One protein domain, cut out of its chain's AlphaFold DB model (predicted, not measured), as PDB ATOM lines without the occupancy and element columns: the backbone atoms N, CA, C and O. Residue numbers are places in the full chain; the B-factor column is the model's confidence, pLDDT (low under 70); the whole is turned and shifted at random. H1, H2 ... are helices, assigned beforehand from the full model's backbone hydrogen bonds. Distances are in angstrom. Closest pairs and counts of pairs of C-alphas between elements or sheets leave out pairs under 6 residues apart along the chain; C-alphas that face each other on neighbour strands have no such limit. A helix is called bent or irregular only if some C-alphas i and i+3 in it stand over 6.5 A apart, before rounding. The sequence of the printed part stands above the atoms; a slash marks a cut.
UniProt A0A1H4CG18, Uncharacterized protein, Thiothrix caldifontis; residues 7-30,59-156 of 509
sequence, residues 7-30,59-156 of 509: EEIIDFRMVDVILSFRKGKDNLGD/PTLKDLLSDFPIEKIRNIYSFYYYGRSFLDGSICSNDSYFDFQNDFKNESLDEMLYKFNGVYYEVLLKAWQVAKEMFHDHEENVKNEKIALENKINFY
ATOM      1  N   GLU A   7      23.975 -21.685  22.581       77.38
ATOM      2  CA  GLU A   7      24.240 -21.899  21.155       77.38
ATOM      3  C   GLU A   7      25.190 -23.081  20.863       77.38
ATOM      4  O   GLU A   7      25.160 -23.639  19.766       77.38
ATOM      5  N   GLU A   8      25.983 -23.540  21.837       76.31
ATOM      6  CA  GLU A   8      26.785 -24.771  21.725       76.31
ATOM      7  C   GLU A   8      25.923 -26.032  21.938       76.31
ATOM      8  O   GLU A   8      26.173 -27.102  21.360       76.31
ATOM      9  N   ILE A   9      24.866 -25.901  22.748       78.50
ATOM     10  CA  ILE A   9      23.963 -26.987  23.154       78.50
ATOM     11  C   ILE A   9      22.838 -27.175  22.128       78.50
ATOM     12  O   ILE A   9      22.573 -28.307  21.694       78.50
ATOM     13  N   ILE A  10      22.205 -26.070  21.724       86.94
ATOM     14  CA  ILE A  10      21.027 -26.024  20.856       86.94
ATOM     15  C   ILE A  10      21.407 -25.478  19.481       86.94
ATOM     16  O   ILE A  10      21.816 -24.329  19.337       86.94
ATOM     17  N   ASP A  11      21.200 -26.284  18.437       87.25
ATOM     18  CA  ASP A  11      21.350 -25.820  17.057       87.25
ATOM     19  C   ASP A  11      20.069 -25.100  16.607       87.25
ATOM     20  O   ASP A  11      19.130 -25.710  16.093       87.25
ATOM     21  N   PHE A  12      20.006 -23.782  16.811       86.81
ATOM     22  CA  PHE A  12      18.820 -22.984  16.473       86.81
ATOM     23  C   PHE A  12      18.465 -22.993  14.979       86.81
ATOM     24  O   PHE A  12      17.311 -22.753  14.634       86.81
ATOM     25  N   ARG A  13      19.386 -23.379  14.085       86.69
ATOM     26  CA  ARG A  13      19.064 -23.550  12.657       86.69
ATOM     27  C   ARG A  13      18.010 -24.637  12.456       86.69
ATOM     28  O   ARG A  13      17.169 -24.537  11.572       86.69
ATOM     29  N   MET A  14      18.026 -25.670  13.293       86.38
ATOM     30  CA  MET A  14      17.035 -26.746  13.259       86.38
ATOM     31  C   MET A  14      15.686 -26.291  13.833       86.38
ATOM     32  O   MET A  14      14.644 -26.696  13.321       86.38
ATOM     33  N   VAL A  15      15.692 -25.413  14.844       87.38
ATOM     34  CA  VAL A  15      14.475 -24.740  15.334       87.38
ATOM     35  C   VAL A  15      13.831 -23.945  14.194       87.38
ATOM     36  O   VAL A  15      12.639 -24.111  13.935       87.38
ATOM     37  N   ASP A  16      14.621 -23.179  13.438       86.12
ATOM     38  CA  ASP A  16      14.139 -22.418  12.279       86.12
ATOM     39  C   ASP A  16      13.574 -23.320  11.173       86.12
ATOM     40  O   ASP A  16      12.540 -22.996  10.579       86.12
ATOM     41  N   VAL A  17      14.203 -24.475  10.921       87.25
ATOM     42  CA  VAL A  17      13.713 -25.486   9.969       87.25
ATOM     43  C   VAL A  17      12.353 -26.038  10.408       87.25
ATOM     44  O   VAL A  17      11.421 -26.071   9.599       87.25
ATOM     45  N   ILE A  18      12.198 -26.420  11.683       87.81
ATOM     46  CA  ILE A  18      10.936 -26.965  12.209       87.81
ATOM     47  C   ILE A  18       9.835 -25.895  12.202       87.81
ATOM     48  O   ILE A  18       8.716 -26.161  11.755       87.81
ATOM     49  N   LEU A  19      10.143 -24.669  12.636       85.81
ATOM     50  CA  LEU A  19       9.200 -23.548  12.631       85.81
ATOM     51  C   LEU A  19       8.759 -23.181  11.214       85.81
ATOM     52  O   LEU A  19       7.565 -22.996  10.977       85.81
ATOM     53  N   SER A  20       9.689 -23.118  10.259       83.06
ATOM     54  CA  SER A  20       9.383 -22.820   8.854       83.06
ATOM     55  C   SER A  20       8.497 -23.896   8.229       83.06
ATOM     56  O   SER A  20       7.524 -23.575   7.540       83.06
ATOM     57  N   PHE A  21       8.780 -25.168   8.524       84.69
ATOM     58  CA  PHE A  21       7.955 -26.289   8.083       84.69
ATOM     59  C   PHE A  21       6.529 -26.202   8.649       84.69
ATOM     60  O   PHE A  21       5.554 -26.319   7.902       84.69
ATOM     61  N   ARG A  22       6.387 -25.929   9.954       83.06
ATOM     62  CA  ARG A  22       5.079 -25.825  10.622       83.06
ATOM     63  C   ARG A  22       4.276 -24.607  10.191       83.06
ATOM     64  O   ARG A  22       3.102 -24.754   9.874       83.06
ATOM     65  N   LYS A  23       4.910 -23.440  10.053       79.88
ATOM     66  CA  LYS A  23       4.280 -22.232   9.495       79.88
ATOM     67  C   LYS A  23       3.741 -22.477   8.082       79.88
ATOM     68  O   LYS A  23       2.680 -21.974   7.724       79.88
ATOM     69  N   GLY A  24       4.457 -23.273   7.284       70.94
ATOM     70  CA  GLY A  24       4.013 -23.710   5.963       70.94
ATOM     71  C   GLY A  24       2.775 -24.615   5.994       70.94
ATOM     72  O   GLY A  24       1.898 -24.434   5.154       70.94
ATOM     73  N   LYS A  25       2.683 -25.556   6.948       67.94
ATOM     74  CA  LYS A  25       1.512 -26.442   7.118       67.94
ATOM     75  C   LYS A  25       0.291 -25.716   7.695       67.94
ATOM     76  O   LYS A  25      -0.807 -25.895   7.174       67.94
ATOM     77  N   ASP A  26       0.480 -24.859   8.695       64.38
ATOM     78  CA  ASP A  26      -0.617 -24.132   9.349       64.38
ATOM     79  C   ASP A  26      -1.312 -23.152   8.376       64.38
ATOM     80  O   ASP A  26      -2.537 -23.060   8.350       64.38
ATOM     81  N   ASN A  27      -0.556 -22.501   7.482       57.09
ATOM     82  CA  ASN A  27      -1.104 -21.609   6.446       57.09
ATOM     83  C   ASN A  27      -1.876 -22.333   5.323       57.09
ATOM     84  O   ASN A  27      -2.567 -21.679   4.544       57.09
ATOM     85  N   LEU A  28      -1.741 -23.657   5.198       55.16
ATOM     86  CA  LEU A  28      -2.414 -24.462   4.169       55.16
ATOM     87  C   LEU A  28      -3.761 -25.034   4.639       55.16
ATOM     88  O   LEU A  28      -4.394 -25.762   3.879       55.16
ATOM     89  N   GLY A  29      -4.208 -24.713   5.860       46.97
ATOM     90  CA  GLY A  29      -5.437 -25.276   6.434       46.97
ATOM     91  C   GLY A  29      -5.327 -26.767   6.769       46.97
ATOM     92  O   GLY A  29      -6.329 -27.404   7.071       46.97
ATOM     93  N   ASP A  30      -4.109 -27.316   6.757       47.28
ATOM     94  CA  ASP A  30      -3.791 -28.722   7.044       47.28
ATOM     95  C   ASP A  30      -3.716 -28.988   8.564       47.28
ATOM     96  O   ASP A  30      -2.979 -29.850   9.053       47.28
ATOM     97  N   PRO A  59       9.229 -31.529   0.604       76.06
ATOM     98  CA  PRO A  59      10.064 -32.259   1.551       76.06
ATOM     99  C   PRO A  59       9.325 -32.435   2.882       76.06
ATOM    100  O   PRO A  59       8.668 -31.508   3.362       76.06
ATOM    101  N   THR A  60       9.390 -33.635   3.460       83.88
ATOM    102  CA  THR A  60       8.846 -33.908   4.797       83.88
ATOM    103  C   THR A  60       9.776 -33.353   5.874       83.88
ATOM    104  O   THR A  60      10.952 -33.104   5.619       83.88
ATOM    105  N   LEU A  61       9.290 -33.206   7.111       81.94
ATOM    106  CA  LEU A  61      10.152 -32.796   8.226       81.94
ATOM    107  C   LEU A  61      11.322 -33.773   8.443       81.94
ATOM    108  O   LEU A  61      12.411 -33.354   8.819       81.94
ATOM    109  N   LYS A  62      11.116 -35.064   8.143       85.88
ATOM    110  CA  LYS A  62      12.167 -36.088   8.173       85.88
ATOM    111  C   LYS A  62      13.236 -35.841   7.105       85.88
ATOM    112  O   LYS A  62      14.414 -35.996   7.402       85.88
ATOM    113  N   ASP A  63      12.832 -35.419   5.907       85.94
ATOM    114  CA  ASP A  63      13.756 -35.076   4.815       85.94
ATOM    115  C   ASP A  63      14.528 -33.779   5.101       85.94
ATOM    116  O   ASP A  63      15.661 -33.634   4.666       85.94
ATOM    117  N   LEU A  64      13.924 -32.832   5.826       86.44
ATOM    118  CA  LEU A  64      14.561 -31.561   6.195       86.44
ATOM    119  C   LEU A  64      15.534 -31.688   7.375       86.44
ATOM    120  O   LEU A  64      16.400 -30.834   7.543       86.44
ATOM    121  N   LEU A  65      15.371 -32.722   8.204       87.94
ATOM    122  CA  LEU A  65      16.207 -32.969   9.379       87.94
ATOM    123  C   LEU A  65      17.192 -34.136   9.193       87.94
ATOM    124  O   LEU A  65      17.930 -34.452  10.122       87.94
ATOM    125  N   SER A  66      17.226 -34.766   8.016       84.69
ATOM    126  CA  SER A  66      18.060 -35.942   7.723       84.69
ATOM    127  C   SER A  66      19.562 -35.678   7.837       84.69
ATOM    128  O   SER A  66      20.312 -36.586   8.189       84.69
ATOM    129  N   ASP A  67      19.988 -34.441   7.577       83.31
ATOM    130  CA  ASP A  67      21.393 -34.023   7.636       83.31
ATOM    131  C   ASP A  67      21.882 -33.757   9.070       83.31
ATOM    132  O   ASP A  67      23.072 -33.519   9.290       83.31
ATOM    133  N   PHE A  68      20.990 -33.808  10.065       86.88
ATOM    134  CA  PHE A  68      21.342 -33.546  11.453       86.88
ATOM    135  C   PHE A  68      21.468 -34.831  12.281       86.88
ATOM    136  O   PHE A  68      20.631 -35.733  12.173       86.88
ATOM    137  N   PRO A  69      22.463 -34.917  13.186       90.19
ATOM    138  CA  PRO A  69      22.566 -36.028  14.124       90.19
ATOM    139  C   PRO A  69      21.315 -36.148  15.000       90.19
ATOM    140  O   PRO A  69      20.812 -35.148  15.518       90.19
ATOM    141  N   ILE A  70      20.860 -37.380  15.249       86.88
ATOM    142  CA  ILE A  70      19.687 -37.648  16.099       86.88
ATOM    143  C   ILE A  70      19.824 -37.034  17.500       86.88
ATOM    144  O   ILE A  70      18.845 -36.557  18.061       86.88
ATOM    145  N   GLU A  71      21.042 -36.980  18.040       89.00
ATOM    146  CA  GLU A  71      21.336 -36.345  19.328       89.00
ATOM    147  C   GLU A  71      21.034 -34.841  19.313       89.00
ATOM    148  O   GLU A  71      20.464 -34.316  20.264       89.00
ATOM    149  N   LYS A  72      21.327 -34.144  18.207       89.69
ATOM    150  CA  LYS A  72      21.005 -32.717  18.050       89.69
ATOM    151  C   LYS A  72      19.498 -32.491  17.899       89.69
ATOM    152  O   LYS A  72      18.971 -31.537  18.466       89.69
ATOM    153  N   ILE A  73      18.793 -33.401  17.221       90.50
ATOM    154  CA  ILE A  73      17.320 -33.385  17.145       90.50
ATOM    155  C   ILE A  73      16.718 -33.582  18.543       90.50
ATOM    156  O   ILE A  73      15.812 -32.847  18.939       90.50
ATOM    157  N   ARG A  74      17.269 -34.518  19.321       92.44
ATOM    158  CA  ARG A  74      16.850 -34.782  20.698       92.44
ATOM    159  C   ARG A  74      17.087 -33.592  21.619       92.44
ATOM    160  O   ARG A  74      16.200 -33.254  22.390       92.44
ATOM    161  N   ASN A  75      18.214 -32.895  21.489       92.44
ATOM    162  CA  ASN A  75      18.475 -31.689  22.278       92.44
ATOM    163  C   ASN A  75      17.384 -30.630  22.095       92.44
ATOM    164  O   ASN A  75      16.979 -30.001  23.070       92.44
ATOM    165  N   ILE A  76      16.894 -30.456  20.867       92.69
ATOM    166  CA  ILE A  76      15.830 -29.499  20.526       92.69
ATOM    167  C   ILE A  76      14.466 -29.984  21.000       92.69
ATOM    168  O   ILE A  76      13.628 -29.178  21.406       92.69
ATOM    169  N   TYR A  77      14.253 -31.296  20.972       92.69
ATOM    170  CA  TYR A  77      13.070 -31.931  21.531       92.69
ATOM    171  C   TYR A  77      12.986 -31.727  23.047       92.69
ATOM    172  O   TYR A  77      11.992 -31.191  23.535       92.69
ATOM    173  N   SER A  78      14.060 -32.017  23.782       92.06
ATOM    174  CA  SER A  78      14.162 -31.706  25.210       92.06
ATOM    175  C   SER A  78      14.004 -30.205  25.471       92.06
ATOM    176  O   SER A  78      13.313 -29.819  26.406       92.06
ATOM    177  N   PHE A  79      14.559 -29.344  24.609       94.25
ATOM    178  CA  PHE A  79      14.452 -27.885  24.744       94.25
ATOM    179  C   PHE A  79      13.022 -27.368  24.531       94.25
ATOM    180  O   PHE A  79      12.592 -26.426  25.193       94.25
ATOM    181  N   TYR A  80      12.256 -28.012  23.645       93.12
ATOM    182  CA  TYR A  80      10.829 -27.743  23.477       93.12
ATOM    183  C   TYR A  80      10.040 -28.085  24.748       93.12
ATOM    184  O   TYR A  80       9.248 -27.263  25.204       93.12
ATOM    185  N   TYR A  81      10.255 -29.268  25.332       90.50
ATOM    186  CA  TYR A  81       9.551 -29.686  26.551       90.50
ATOM    187  C   TYR A  81       9.959 -28.871  27.779       90.50
ATOM    188  O   TYR A  81       9.093 -28.496  28.566       90.50
ATOM    189  N   TYR A  82      11.238 -28.510  27.874       91.56
ATOM    190  CA  TYR A  82      11.738 -27.558  28.858       91.56
ATOM    191  C   TYR A  82      10.973 -26.229  28.764       91.56
ATOM    192  O   TYR A  82      10.331 -25.817  29.723       91.56
ATOM    193  N   GLY A  83      10.893 -25.621  27.578       88.44
ATOM    194  CA  GLY A  83      10.100 -24.408  27.350       88.44
ATOM    195  C   GLY A  83       8.605 -24.553  27.621       88.44
ATOM    196  O   GLY A  83       7.966 -23.658  28.171       88.44
ATOM    197  N   ARG A  84       8.032 -25.699  27.253       87.12
ATOM    198  CA  ARG A  84       6.621 -26.006  27.487       87.12
ATOM    199  C   ARG A  84       6.290 -26.061  28.978       87.12
ATOM    200  O   ARG A  84       5.236 -25.557  29.351       87.12
ATOM    201  N   SER A  85       7.187 -26.601  29.801       83.06
ATOM    202  CA  SER A  85       6.977 -26.695  31.250       83.06
ATOM    203  C   SER A  85       6.876 -25.324  31.940       83.06
ATOM    204  O   SER A  85       6.161 -25.166  32.927       83.06
ATOM    205  N   PHE A  86       7.508 -24.285  31.377       81.62
ATOM    206  CA  PHE A  86       7.283 -22.902  31.814       81.62
ATOM    207  C   PHE A  86       5.899 -22.381  31.403       81.62
ATOM    208  O   PHE A  86       5.269 -21.648  32.160       81.62
ATOM    209  N   LEU A  87       5.419 -22.743  30.209       72.69
ATOM    210  CA  LEU A  87       4.126 -22.277  29.692       72.69
ATOM    211  C   LEU A  87       2.927 -22.892  30.421       72.69
ATOM    212  O   LEU A  87       1.899 -22.228  30.548       72.69
ATOM    213  N   ASP A  88       3.032 -24.146  30.861       77.62
ATOM    214  CA  ASP A  88       1.967 -24.841  31.596       77.62
ATOM    215  C   ASP A  88       2.137 -24.791  33.127       77.62
ATOM    216  O   ASP A  88       1.250 -25.241  33.854       77.62
ATOM    217  N   GLY A  89       3.226 -24.190  33.614       71.88
ATOM    218  CA  GLY A  89       3.506 -24.011  35.039       71.88
ATOM    219  C   GLY A  89       3.984 -25.277  35.752       71.88
ATOM    220  O   GLY A  89       3.990 -25.300  36.981       71.88
ATOM    221  N   SER A  90       4.366 -26.321  35.011       76.00
ATOM    222  CA  SER A  90       4.886 -27.573  35.574       76.00
ATOM    223  C   SER A  90       6.384 -27.547  35.902       76.00
ATOM    224  O   SER A  90       6.860 -28.468  36.559       76.00
ATOM    225  N   ILE A  91       7.127 -26.514  35.482       84.56
ATOM    226  CA  ILE A  91       8.570 -26.405  35.744       84.56
ATOM    227  C   ILE A  91       8.876 -26.321  37.254       84.56
ATOM    228  O   ILE A  91       8.387 -25.440  37.965       84.56
ATOM    229  N   CYS A  92       9.723 -27.227  37.749       76.56
ATOM    230  CA  CYS A  92      10.238 -27.198  39.118       76.56
ATOM    231  C   CYS A  92      11.534 -26.378  39.203       76.56
ATOM    232  O   CYS A  92      12.347 -26.388  38.282       76.56
ATOM    233  N   SER A  93      11.784 -25.728  40.344       76.19
ATOM    234  CA  SER A  93      13.012 -24.948  40.584       76.19
ATOM    235  C   SER A  93      14.295 -25.792  40.632       76.19
ATOM    236  O   SER A  93      15.391 -25.241  40.568       76.19
ATOM    237  N   ASN A  94      14.154 -27.122  40.708       76.12
ATOM    238  CA  ASN A  94      15.257 -28.084  40.728       76.12
ATOM    239  C   ASN A  94      15.461 -28.831  39.398       76.12
ATOM    240  O   ASN A  94      16.495 -29.490  39.247       76.12
ATOM    241  N   ASP A  95      14.516 -28.724  38.458       79.75
ATOM    242  CA  ASP A  95      14.572 -29.431  37.178       79.75
ATOM    243  C   ASP A  95      15.358 -28.591  36.172       79.75
ATOM    244  O   ASP A  95      14.944 -27.492  35.793       79.75
ATOM    245  N   SER A  96      16.511 -29.108  35.753       90.06
ATOM    246  CA  SER A  96      17.340 -28.504  34.708       90.06
ATOM    247  C   SER A  96      16.972 -29.030  33.329       90.06
ATOM    248  O   SER A  96      16.504 -30.157  33.177       90.06
ATOM    249  N   TYR A  97      17.306 -28.275  32.289       90.31
ATOM    250  CA  TYR A  97      17.296 -28.735  30.901       90.31
ATOM    251  C   TYR A  97      18.001 -30.093  30.717       90.31
ATOM    252  O   TYR A  97      17.555 -30.931  29.929       90.31
ATOM    253  N   PHE A  98      19.088 -30.339  31.452       89.38
ATOM    254  CA  PHE A  98      19.840 -31.594  31.380       89.38
ATOM    255  C   PHE A  98      19.060 -32.791  31.947       89.38
ATOM    256  O   PHE A  98      19.270 -33.921  31.502       89.38
ATOM    257  N   ASP A  99      18.120 -32.551  32.862       84.19
ATOM    258  CA  ASP A  99      17.210 -33.581  33.366       84.19
ATOM    259  C   ASP A  99      16.221 -33.984  32.251       84.19
ATOM    260  O   ASP A  99      16.122 -35.166  31.916       84.19
ATOM    261  N   PHE A 100      15.658 -33.012  31.519       83.69
ATOM    262  CA  PHE A 100      14.854 -33.272  30.310       83.69
ATOM    263  C   PHE A 100      15.654 -33.967  29.191       83.69
ATOM    264  O   PHE A 100      15.104 -34.752  28.416       83.69
ATOM    265  N   GLN A 101      16.958 -33.703  29.051       86.00
ATOM    266  CA  GLN A 101      17.801 -34.466  28.117       86.00
ATOM    267  C   GLN A 101      17.905 -35.940  28.511       86.00
ATOM    268  O   GLN A 101      17.870 -36.816  27.643       86.00
ATOM    269  N   ASN A 102      18.034 -36.219  29.807       83.31
ATOM    270  CA  ASN A 102      18.110 -37.580  30.314       83.31
ATOM    271  C   ASN A 102      16.764 -38.315  30.200       83.31
ATOM    272  O   ASN A 102      16.768 -39.495  29.845       83.31
ATOM    273  N   ASP A 103      15.641 -37.631  30.417       80.50
ATOM    274  CA  ASP A 103      14.299 -38.216  30.294       80.50
ATOM    275  C   ASP A 103      13.996 -38.670  28.861       80.50
ATOM    276  O   ASP A 103      13.470 -39.761  28.641       80.50
ATOM    277  N   PHE A 104      14.425 -37.890  27.864       84.25
ATOM    278  CA  PHE A 104      14.195 -38.196  26.448       84.25
ATOM    279  C   PHE A 104      15.362 -38.921  25.763       84.25
ATOM    280  O   PHE A 104      15.363 -39.077  24.539       84.25
ATOM    281  N   LYS A 105      16.361 -39.410  26.514       86.62
ATOM    282  CA  LYS A 105      17.563 -40.062  25.946       86.62
ATOM    283  C   LYS A 105      17.256 -41.265  25.049       86.62
ATOM    284  O   LYS A 105      18.014 -41.538  24.121       86.62
ATOM    285  N   ASN A 106      16.142 -41.948  25.317       84.25
ATOM    286  CA  ASN A 106      15.709 -43.147  24.602       84.25
ATOM    287  C   ASN A 106      14.624 -42.876  23.544       84.25
ATOM    288  O   ASN A 106      14.227 -43.814  22.857       84.25
ATOM    289  N   GLU A 107      14.162 -41.632  23.387       82.06
ATOM    290  CA  GLU A 107      13.113 -41.291  22.418       82.06
ATOM    291  C   GLU A 107      13.625 -41.501  20.980       82.06
ATOM    292  O   GLU A 107      14.746 -41.088  20.627       82.06
ATOM    293  N   SER A 108      12.811 -42.152  20.145       87.31
ATOM    294  CA  SER A 108      13.148 -42.417  18.746       87.31
ATOM    295  C   SER A 108      12.923 -41.188  17.859       87.31
ATOM    296  O   SER A 108      12.125 -40.297  18.156       87.31
ATOM    297  N   LEU A 109      13.612 -41.138  16.712       84.56
ATOM    298  CA  LEU A 109      13.445 -40.046  15.748       84.56
ATOM    299  C   LEU A 109      11.990 -39.918  15.280       84.56
ATOM    300  O   LEU A 109      11.469 -38.810  15.190       84.56
ATOM    301  N   ASP A 110      11.326 -41.038  14.999       81.12
ATOM    302  CA  ASP A 110       9.957 -41.020  14.486       81.12
ATOM    303  C   ASP A 110       8.957 -40.509  15.542       81.12
ATOM    304  O   ASP A 110       8.035 -39.773  15.189       81.12
ATOM    305  N   GLU A 111       9.169 -40.797  16.831       81.81
ATOM    306  CA  GLU A 111       8.357 -40.253  17.932       81.81
ATOM    307  C   GLU A 111       8.551 -38.740  18.099       81.81
ATOM    308  O   GLU A 111       7.569 -37.992  18.169       81.81
ATOM    309  N   MET A 112       9.801 -38.264  18.068       88.69
ATOM    310  CA  MET A 112      10.105 -36.831  18.141       88.69
ATOM    311  C   MET A 112       9.476 -36.060  16.972       88.69
ATOM    312  O   MET A 112       8.816 -35.036  17.167       88.69
ATOM    313  N   LEU A 113       9.614 -36.579  15.747       85.44
ATOM    314  CA  LEU A 113       9.031 -35.973  14.548       85.44
ATOM    315  C   LEU A 113       7.501 -36.024  14.555       85.44
ATOM    316  O   LEU A 113       6.856 -35.065  14.126       85.44
ATOM    317  N   TYR A 114       6.905 -37.115  15.047       79.12
ATOM    318  CA  TYR A 114       5.457 -37.227  15.215       79.12
ATOM    319  C   TYR A 114       4.926 -36.119  16.130       79.12
ATOM    320  O   TYR A 114       3.944 -35.454  15.799       79.12
ATOM    321  N   LYS A 115       5.613 -35.864  17.246       82.50
ATOM    322  CA  LYS A 115       5.247 -34.802  18.186       82.50
ATOM    323  C   LYS A 115       5.408 -33.414  17.575       82.50
ATOM    324  O   LYS A 115       4.459 -32.645  17.635       82.50
ATOM    325  N   PHE A 116       6.523 -33.106  16.910       83.94
ATOM    326  CA  PHE A 116       6.673 -31.810  16.229       83.94
ATOM    327  C   PHE A 116       5.620 -31.584  15.138       83.94
ATOM    328  O   PHE A 116       5.121 -30.473  14.981       83.94
ATOM    329  N   ASN A 117       5.228 -32.636  14.416       77.25
ATOM    330  CA  ASN A 117       4.147 -32.565  13.433       77.25
ATOM    331  C   ASN A 117       2.765 -32.338  14.058       77.25
ATOM    332  O   ASN A 117       1.885 -31.814  13.376       77.25
ATOM    333  N   GLY A 118       2.563 -32.734  15.315       70.94
ATOM    334  CA  GLY A 118       1.294 -32.606  16.026       70.94
ATOM    335  C   GLY A 118       1.095 -31.280  16.763       70.94
ATOM    336  O   GLY A 118       0.036 -31.090  17.350       70.94
ATOM    337  N   VAL A 119       2.079 -30.373  16.768       76.50
ATOM    338  CA  VAL A 119       2.021 -29.117  17.537       76.50
ATOM    339  C   VAL A 119       1.914 -27.908  16.600       76.50
ATOM    340  O   VAL A 119       2.647 -27.793  15.615       76.50
ATOM    341  N   TYR A 120       1.004 -26.983  16.923       79.12
ATOM    342  CA  TYR A 120       0.831 -25.721  16.197       79.12
ATOM    343  C   TYR A 120       2.098 -24.859  16.229       79.12
ATOM    344  O   TYR A 120       2.794 -24.798  17.247       79.12
ATOM    345  N   TYR A 121       2.360 -24.136  15.134       84.12
ATOM    346  CA  TYR A 121       3.501 -23.228  14.995       84.12
ATOM    347  C   TYR A 121       3.623 -22.264  16.178       84.12
ATOM    348  O   TYR A 121       4.705 -22.111  16.737       84.12
ATOM    349  N   GLU A 122       2.513 -21.646  16.596       76.50
ATOM    350  CA  GLU A 122       2.529 -20.659  17.680       76.50
ATOM    351  C   GLU A 122       2.943 -21.256  19.027       76.50
ATOM    352  O   GLU A 122       3.590 -20.583  19.825       76.50
ATOM    353  N   VAL A 123       2.599 -22.523  19.277       78.12
ATOM    354  CA  VAL A 123       2.947 -23.222  20.521       78.12
ATOM    355  C   VAL A 123       4.425 -23.598  20.520       78.12
ATOM    356  O   VAL A 123       5.100 -23.395  21.525       78.12
ATOM    357  N   LEU A 124       4.948 -24.091  19.392       83.56
ATOM    358  CA  LEU A 124       6.380 -24.370  19.233       83.56
ATOM    359  C   LEU A 124       7.215 -23.097  19.382       83.56
ATOM    360  O   LEU A 124       8.193 -23.084  20.126       83.56
ATOM    361  N   LEU A 125       6.796 -22.017  18.714       87.31
ATOM    362  CA  LEU A 125       7.466 -20.724  18.769       87.31
ATOM    363  C   LEU A 125       7.524 -20.198  20.205       87.31
ATOM    364  O   LEU A 125       8.607 -19.870  20.681       87.31
ATOM    365  N   LYS A 126       6.381 -20.164  20.905       84.25
ATOM    366  CA  LYS A 126       6.310 -19.689  22.294       84.25
ATOM    367  C   LYS A 126       7.139 -20.555  23.238       84.25
ATOM    368  O   LYS A 126       7.858 -20.009  24.064       84.25
ATOM    369  N   ALA A 127       7.071 -21.881  23.109       88.81
ATOM    370  CA  ALA A 127       7.830 -22.784  23.973       88.81
ATOM    371  C   ALA A 127       9.341 -22.569  23.809       88.81
ATOM    372  O   ALA A 127      10.040 -22.396  24.799       88.81
ATOM    373  N   TRP A 128       9.850 -22.493  22.576       92.88
ATOM    374  CA  TRP A 128      11.277 -22.242  22.350       92.88
ATOM    375  C   TRP A 128      11.723 -20.822  22.712       92.88
ATOM    376  O   TRP A 128      12.856 -20.652  23.159       92.88
ATOM    377  N   GLN A 129      10.860 -19.813  22.555       90.75
ATOM    378  CA  GLN A 129      11.142 -18.449  23.017       90.75
ATOM    379  C   GLN A 129      11.292 -18.404  24.534       90.75
ATOM    380  O   GLN A 129      12.328 -17.960  25.019       90.75
ATOM    381  N   VAL A 130      10.323 -18.950  25.272       89.12
ATOM    382  CA  VAL A 130      10.373 -18.986  26.738       89.12
ATOM    383  C   VAL A 130      11.538 -19.841  27.228       89.12
ATOM    384  O   VAL A 130      12.252 -19.420  28.131       89.12
ATOM    385  N   ALA A 131      11.809 -20.988  26.596       90.50
ATOM    386  CA  ALA A 131      12.995 -21.787  26.905       90.50
ATOM    387  C   ALA A 131      14.278 -20.959  26.778       90.50
ATOM    388  O   ALA A 131      15.130 -21.025  27.654       90.50
ATOM    389  N   LYS A 132      14.413 -20.173  25.700       91.50
ATOM    390  CA  LYS A 132      15.585 -19.328  25.440       91.50
ATOM    391  C   LYS A 132      15.693 -18.164  26.424       91.50
ATOM    392  O   LYS A 132      16.793 -17.884  26.884       91.50
ATOM    393  N   GLU A 133      14.580 -17.505  26.734       91.62
ATOM    394  CA  GLU A 133      14.520 -16.385  27.681       91.62
ATOM    395  C   GLU A 133      14.862 -16.833  29.105       91.62
ATOM    396  O   GLU A 133      15.647 -16.176  29.782       91.62
ATOM    397  N   MET A 134      14.328 -17.979  29.533       89.62
ATOM    398  CA  MET A 134      14.464 -18.473  30.903       89.62
ATOM    399  C   MET A 134      15.724 -19.317  31.130       89.62
ATOM    400  O   MET A 134      16.047 -19.606  32.279       89.62
ATOM    401  N   PHE A 135      16.433 -19.739  30.073       91.06
ATOM    402  CA  PHE A 135      17.503 -20.737  30.181       91.06
ATOM    403  C   PHE A 135      18.577 -20.348  31.195       91.06
ATOM    404  O   PHE A 135      18.855 -21.112  32.109       91.06
ATOM    405  N   HIS A 136      19.178 -19.167  31.045       88.69
ATOM    406  CA  HIS A 136      20.299 -18.770  31.893       88.69
ATOM    407  C   HIS A 136      19.870 -18.541  33.343       88.69
ATOM    408  O   HIS A 136      20.491 -19.104  34.242       88.69
ATOM    409  N   ASP A 137      18.788 -17.792  33.557       86.62
ATOM    410  CA  ASP A 137      18.297 -17.455  34.895       86.62
ATOM    411  C   ASP A 137      17.842 -18.704  35.661       86.62
ATOM    412  O   ASP A 137      18.171 -18.874  36.838       86.62
ATOM    413  N   HIS A 138      17.123 -19.614  34.995       88.12
ATOM    414  CA  HIS A 138      16.654 -20.851  35.618       88.12
ATOM    415  C   HIS A 138      17.792 -21.843  35.846       88.12
ATOM    416  O   HIS A 138      17.889 -22.381  36.940       88.12
ATOM    417  N   GLU A 139      18.703 -22.049  34.891       89.56
ATOM    418  CA  GLU A 139      19.851 -22.949  35.091       89.56
ATOM    419  C   GLU A 139      20.815 -22.422  36.163       89.56
ATOM    420  O   GLU A 139      21.389 -23.200  36.930       89.56
ATOM    421  N   GLU A 140      20.981 -21.100  36.269       86.06
ATOM    422  CA  GLU A 140      21.730 -20.488  37.362       86.06
ATOM    423  C   GLU A 140      21.006 -20.668  38.701       86.06
ATOM    424  O   GLU A 140      21.653 -21.014  39.692       86.06
ATOM    425  N   ASN A 141      19.678 -20.524  38.738       84.19
ATOM    426  CA  ASN A 141      18.892 -20.803  39.935       84.19
ATOM    427  C   ASN A 141      18.969 -22.282  40.343       84.19
ATOM    428  O   ASN A 141      19.321 -22.566  41.482       84.19
ATOM    429  N   VAL A 142      18.764 -23.222  39.418       81.06
ATOM    430  CA  VAL A 142      18.900 -24.669  39.653       81.06
ATOM    431  C   VAL A 142      20.304 -24.993  40.155       81.06
ATOM    432  O   VAL A 142      20.470 -25.756  41.103       81.06
ATOM    433  N   LYS A 143      21.347 -24.392  39.571       83.38
ATOM    434  CA  LYS A 143      22.727 -24.555  40.039       83.38
ATOM    435  C   LYS A 143      22.916 -23.993  41.446       83.38
ATOM    436  O   LYS A 143      23.568 -24.640  42.259       83.38
ATOM    437  N   ASN A 144      22.367 -22.821  41.751       77.75
ATOM    438  CA  ASN A 144      22.430 -22.225  43.083       77.75
ATOM    439  C   ASN A 144      21.643 -23.044  44.109       77.75
ATOM    440  O   ASN A 144      22.115 -23.204  45.230       77.75
ATOM    441  N   GLU A 145      20.504 -23.620  43.732       72.38
ATOM    442  CA  GLU A 145      19.719 -24.539  44.555       72.38
ATOM    443  C   GLU A 145      20.475 -25.852  44.781       72.38
ATOM    444  O   GLU A 145      20.607 -26.277  45.930       72.38
ATOM    445  N   LYS A 146      21.095 -26.428  43.740       71.94
ATOM    446  CA  LYS A 146      21.968 -27.612  43.832       71.94
ATOM    447  C   LYS A 146      23.212 -27.335  44.691       71.94
ATOM    448  O   LYS A 146      23.530 -28.142  45.556       71.94
ATOM    449  N   ILE A 147      23.860 -26.172  44.564       73.38
ATOM    450  CA  ILE A 147      24.993 -25.748  45.414       73.38
ATOM    451  C   ILE A 147      24.536 -25.466  46.851       73.38
ATOM    452  O   ILE A 147      25.227 -25.824  47.802       73.38
ATOM    453  N   ALA A 148      23.384 -24.827  47.053       65.12
ATOM    454  CA  ALA A 148      22.818 -24.601  48.380       65.12
ATOM    455  C   ALA A 148      22.458 -25.931  49.055       65.12
ATOM    456  O   ALA A 148      22.667 -26.084  50.261       65.12
ATOM    457  N   LEU A 149      21.971 -26.900  48.283       56.00
ATOM    458  CA  LEU A 149      21.723 -28.266  48.718       56.00
ATOM    459  C   LEU A 149      23.039 -28.984  49.052       56.00
ATOM    460  O   LEU A 149      23.157 -29.523  50.146       56.00
ATOM    461  N   GLU A 150      24.064 -28.909  48.200       57.03
ATOM    462  CA  GLU A 150      25.405 -29.459  48.459       57.03
ATOM    463  C   GLU A 150      26.081 -28.824  49.680       57.03
ATOM    464  O   GLU A 150      26.698 -29.518  50.484       57.03
ATOM    465  N   ASN A 151      25.945 -27.513  49.874       55.09
ATOM    466  CA  ASN A 151      26.476 -26.805  51.036       55.09
ATOM    467  C   ASN A 151      25.731 -27.184  52.318       55.09
ATOM    468  O   ASN A 151      26.366 -27.351  53.360       55.09
ATOM    469  N   LYS A 152      24.408 -27.383  52.249       50.75
ATOM    470  CA  LYS A 152      23.639 -27.978  53.351       50.75
ATOM    471  C   LYS A 152      24.141 -29.396  53.642       50.75
ATOM    472  O   LYS A 152      24.479 -29.676  54.785       50.75
ATOM    473  N   ILE A 153      24.304 -30.244  52.622       44.81
ATOM    474  CA  ILE A 153      24.868 -31.603  52.734       44.81
ATOM    475  C   ILE A 153      26.257 -31.578  53.391       44.81
ATOM    476  O   ILE A 153      26.523 -32.346  54.313       44.81
ATOM    477  N   ASN A 154      27.137 -30.664  52.982       43.28
ATOM    478  CA  ASN A 154      28.483 -30.530  53.539       43.28
ATOM    479  C   ASN A 154      28.492 -29.959  54.966       43.28
ATOM    480  O   ASN A 154      29.363 -30.319  55.757       43.28
ATOM    481  N   PHE A 155      27.518 -29.125  55.340       40.00
ATOM    482  CA  PHE A 155      27.319 -28.700  56.727       40.00
ATOM    483  C   PHE A 155      26.944 -29.887  57.632       40.00
ATOM    484  O   PHE A 155      27.484 -30.003  58.733       40.00
ATOM    485  N   TYR A 156      26.122 -30.821  57.137       36.44
ATOM    486  CA  TYR A 156      25.777 -32.063  57.843       36.44
ATOM    487  C   TYR A 156      26.941 -33.070  57.957       36.44
ATOM    488  O   TYR A 156      26.864 -33.996  58.758       36.44
TER     489      TYR A 156
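What this domain is: This is residues 7 to 30 and 59 to 156 of the 509 residues of an uncharacterized protein of Thiothrix caldifontis (UniProt A0A1H4CG18). A small body of crossed helices surrounds H3; the long bent helix H6 crosses H3 with its first arm, and its second arm makes the length, residues 147 to 156 sticking out. The printed part has 122 residues with six named helices, H1 to H6 in order, all helix; it is only just compact, close to loose, with radius of gyration of the C-alphas 16.2 A and spans 60 by 25 by 22 A.

Where its parts are: H6, residues 121 to 156, assigned as one helix by its hydrogen bonds, is bent: C-alphas 133 and 136 are 7.5 A apart. Its arms are H6a, residues 121 to 133, 18.1 A, and H6b, residues 136 to 156, 29.7 A, ending at (25.777, -32.063, 57.843). H3 is residues 70 to 88, 26.8 A; H1, residues 12 to 26, 20.7 A, begins at (18.820, -22.984, 16.473). H2 is residues 61 to 64, H4 97 to 103, H5 109 to 117.

How they stand to each other: H3, the hub, touches H6a about perpendicular, 89 degrees; closest C-alphas Gly 83 and Ala 131, 3.9 A. Among others it touches H4 (Ser 78, Phe 100, C-alphas 5.4 A) and H5 (Tyr 77, Met 112, C-alphas 6.7 A). H1 touches H6a at a shallow tilt of 24 degrees, opposite ways; closest C-alphas Arg 22 and Tyr 121, 5.3 A. H2 only just touches H5, with 3 pairs of C-alphas within 8 A, closest Lys 62 and Leu 113, 7.1 A. H6b touches no helix. Every O i to N i+4 pair is within hydrogen-bond range in H1, H4, H5, H6a and H6b, and 14 of 15 in H3; H2 is too short for one.

The domain as a whole: The C-alphas farthest apart, Leu 28 and Tyr 156, are 61.1 A apart. Residues 31 to 58 are cut out, C-alphas 30 and 59 being 15.3 A apart; of the links printed whole, none is long. Residues 25 to 30 and 148 to 156 have pLDDT under 70.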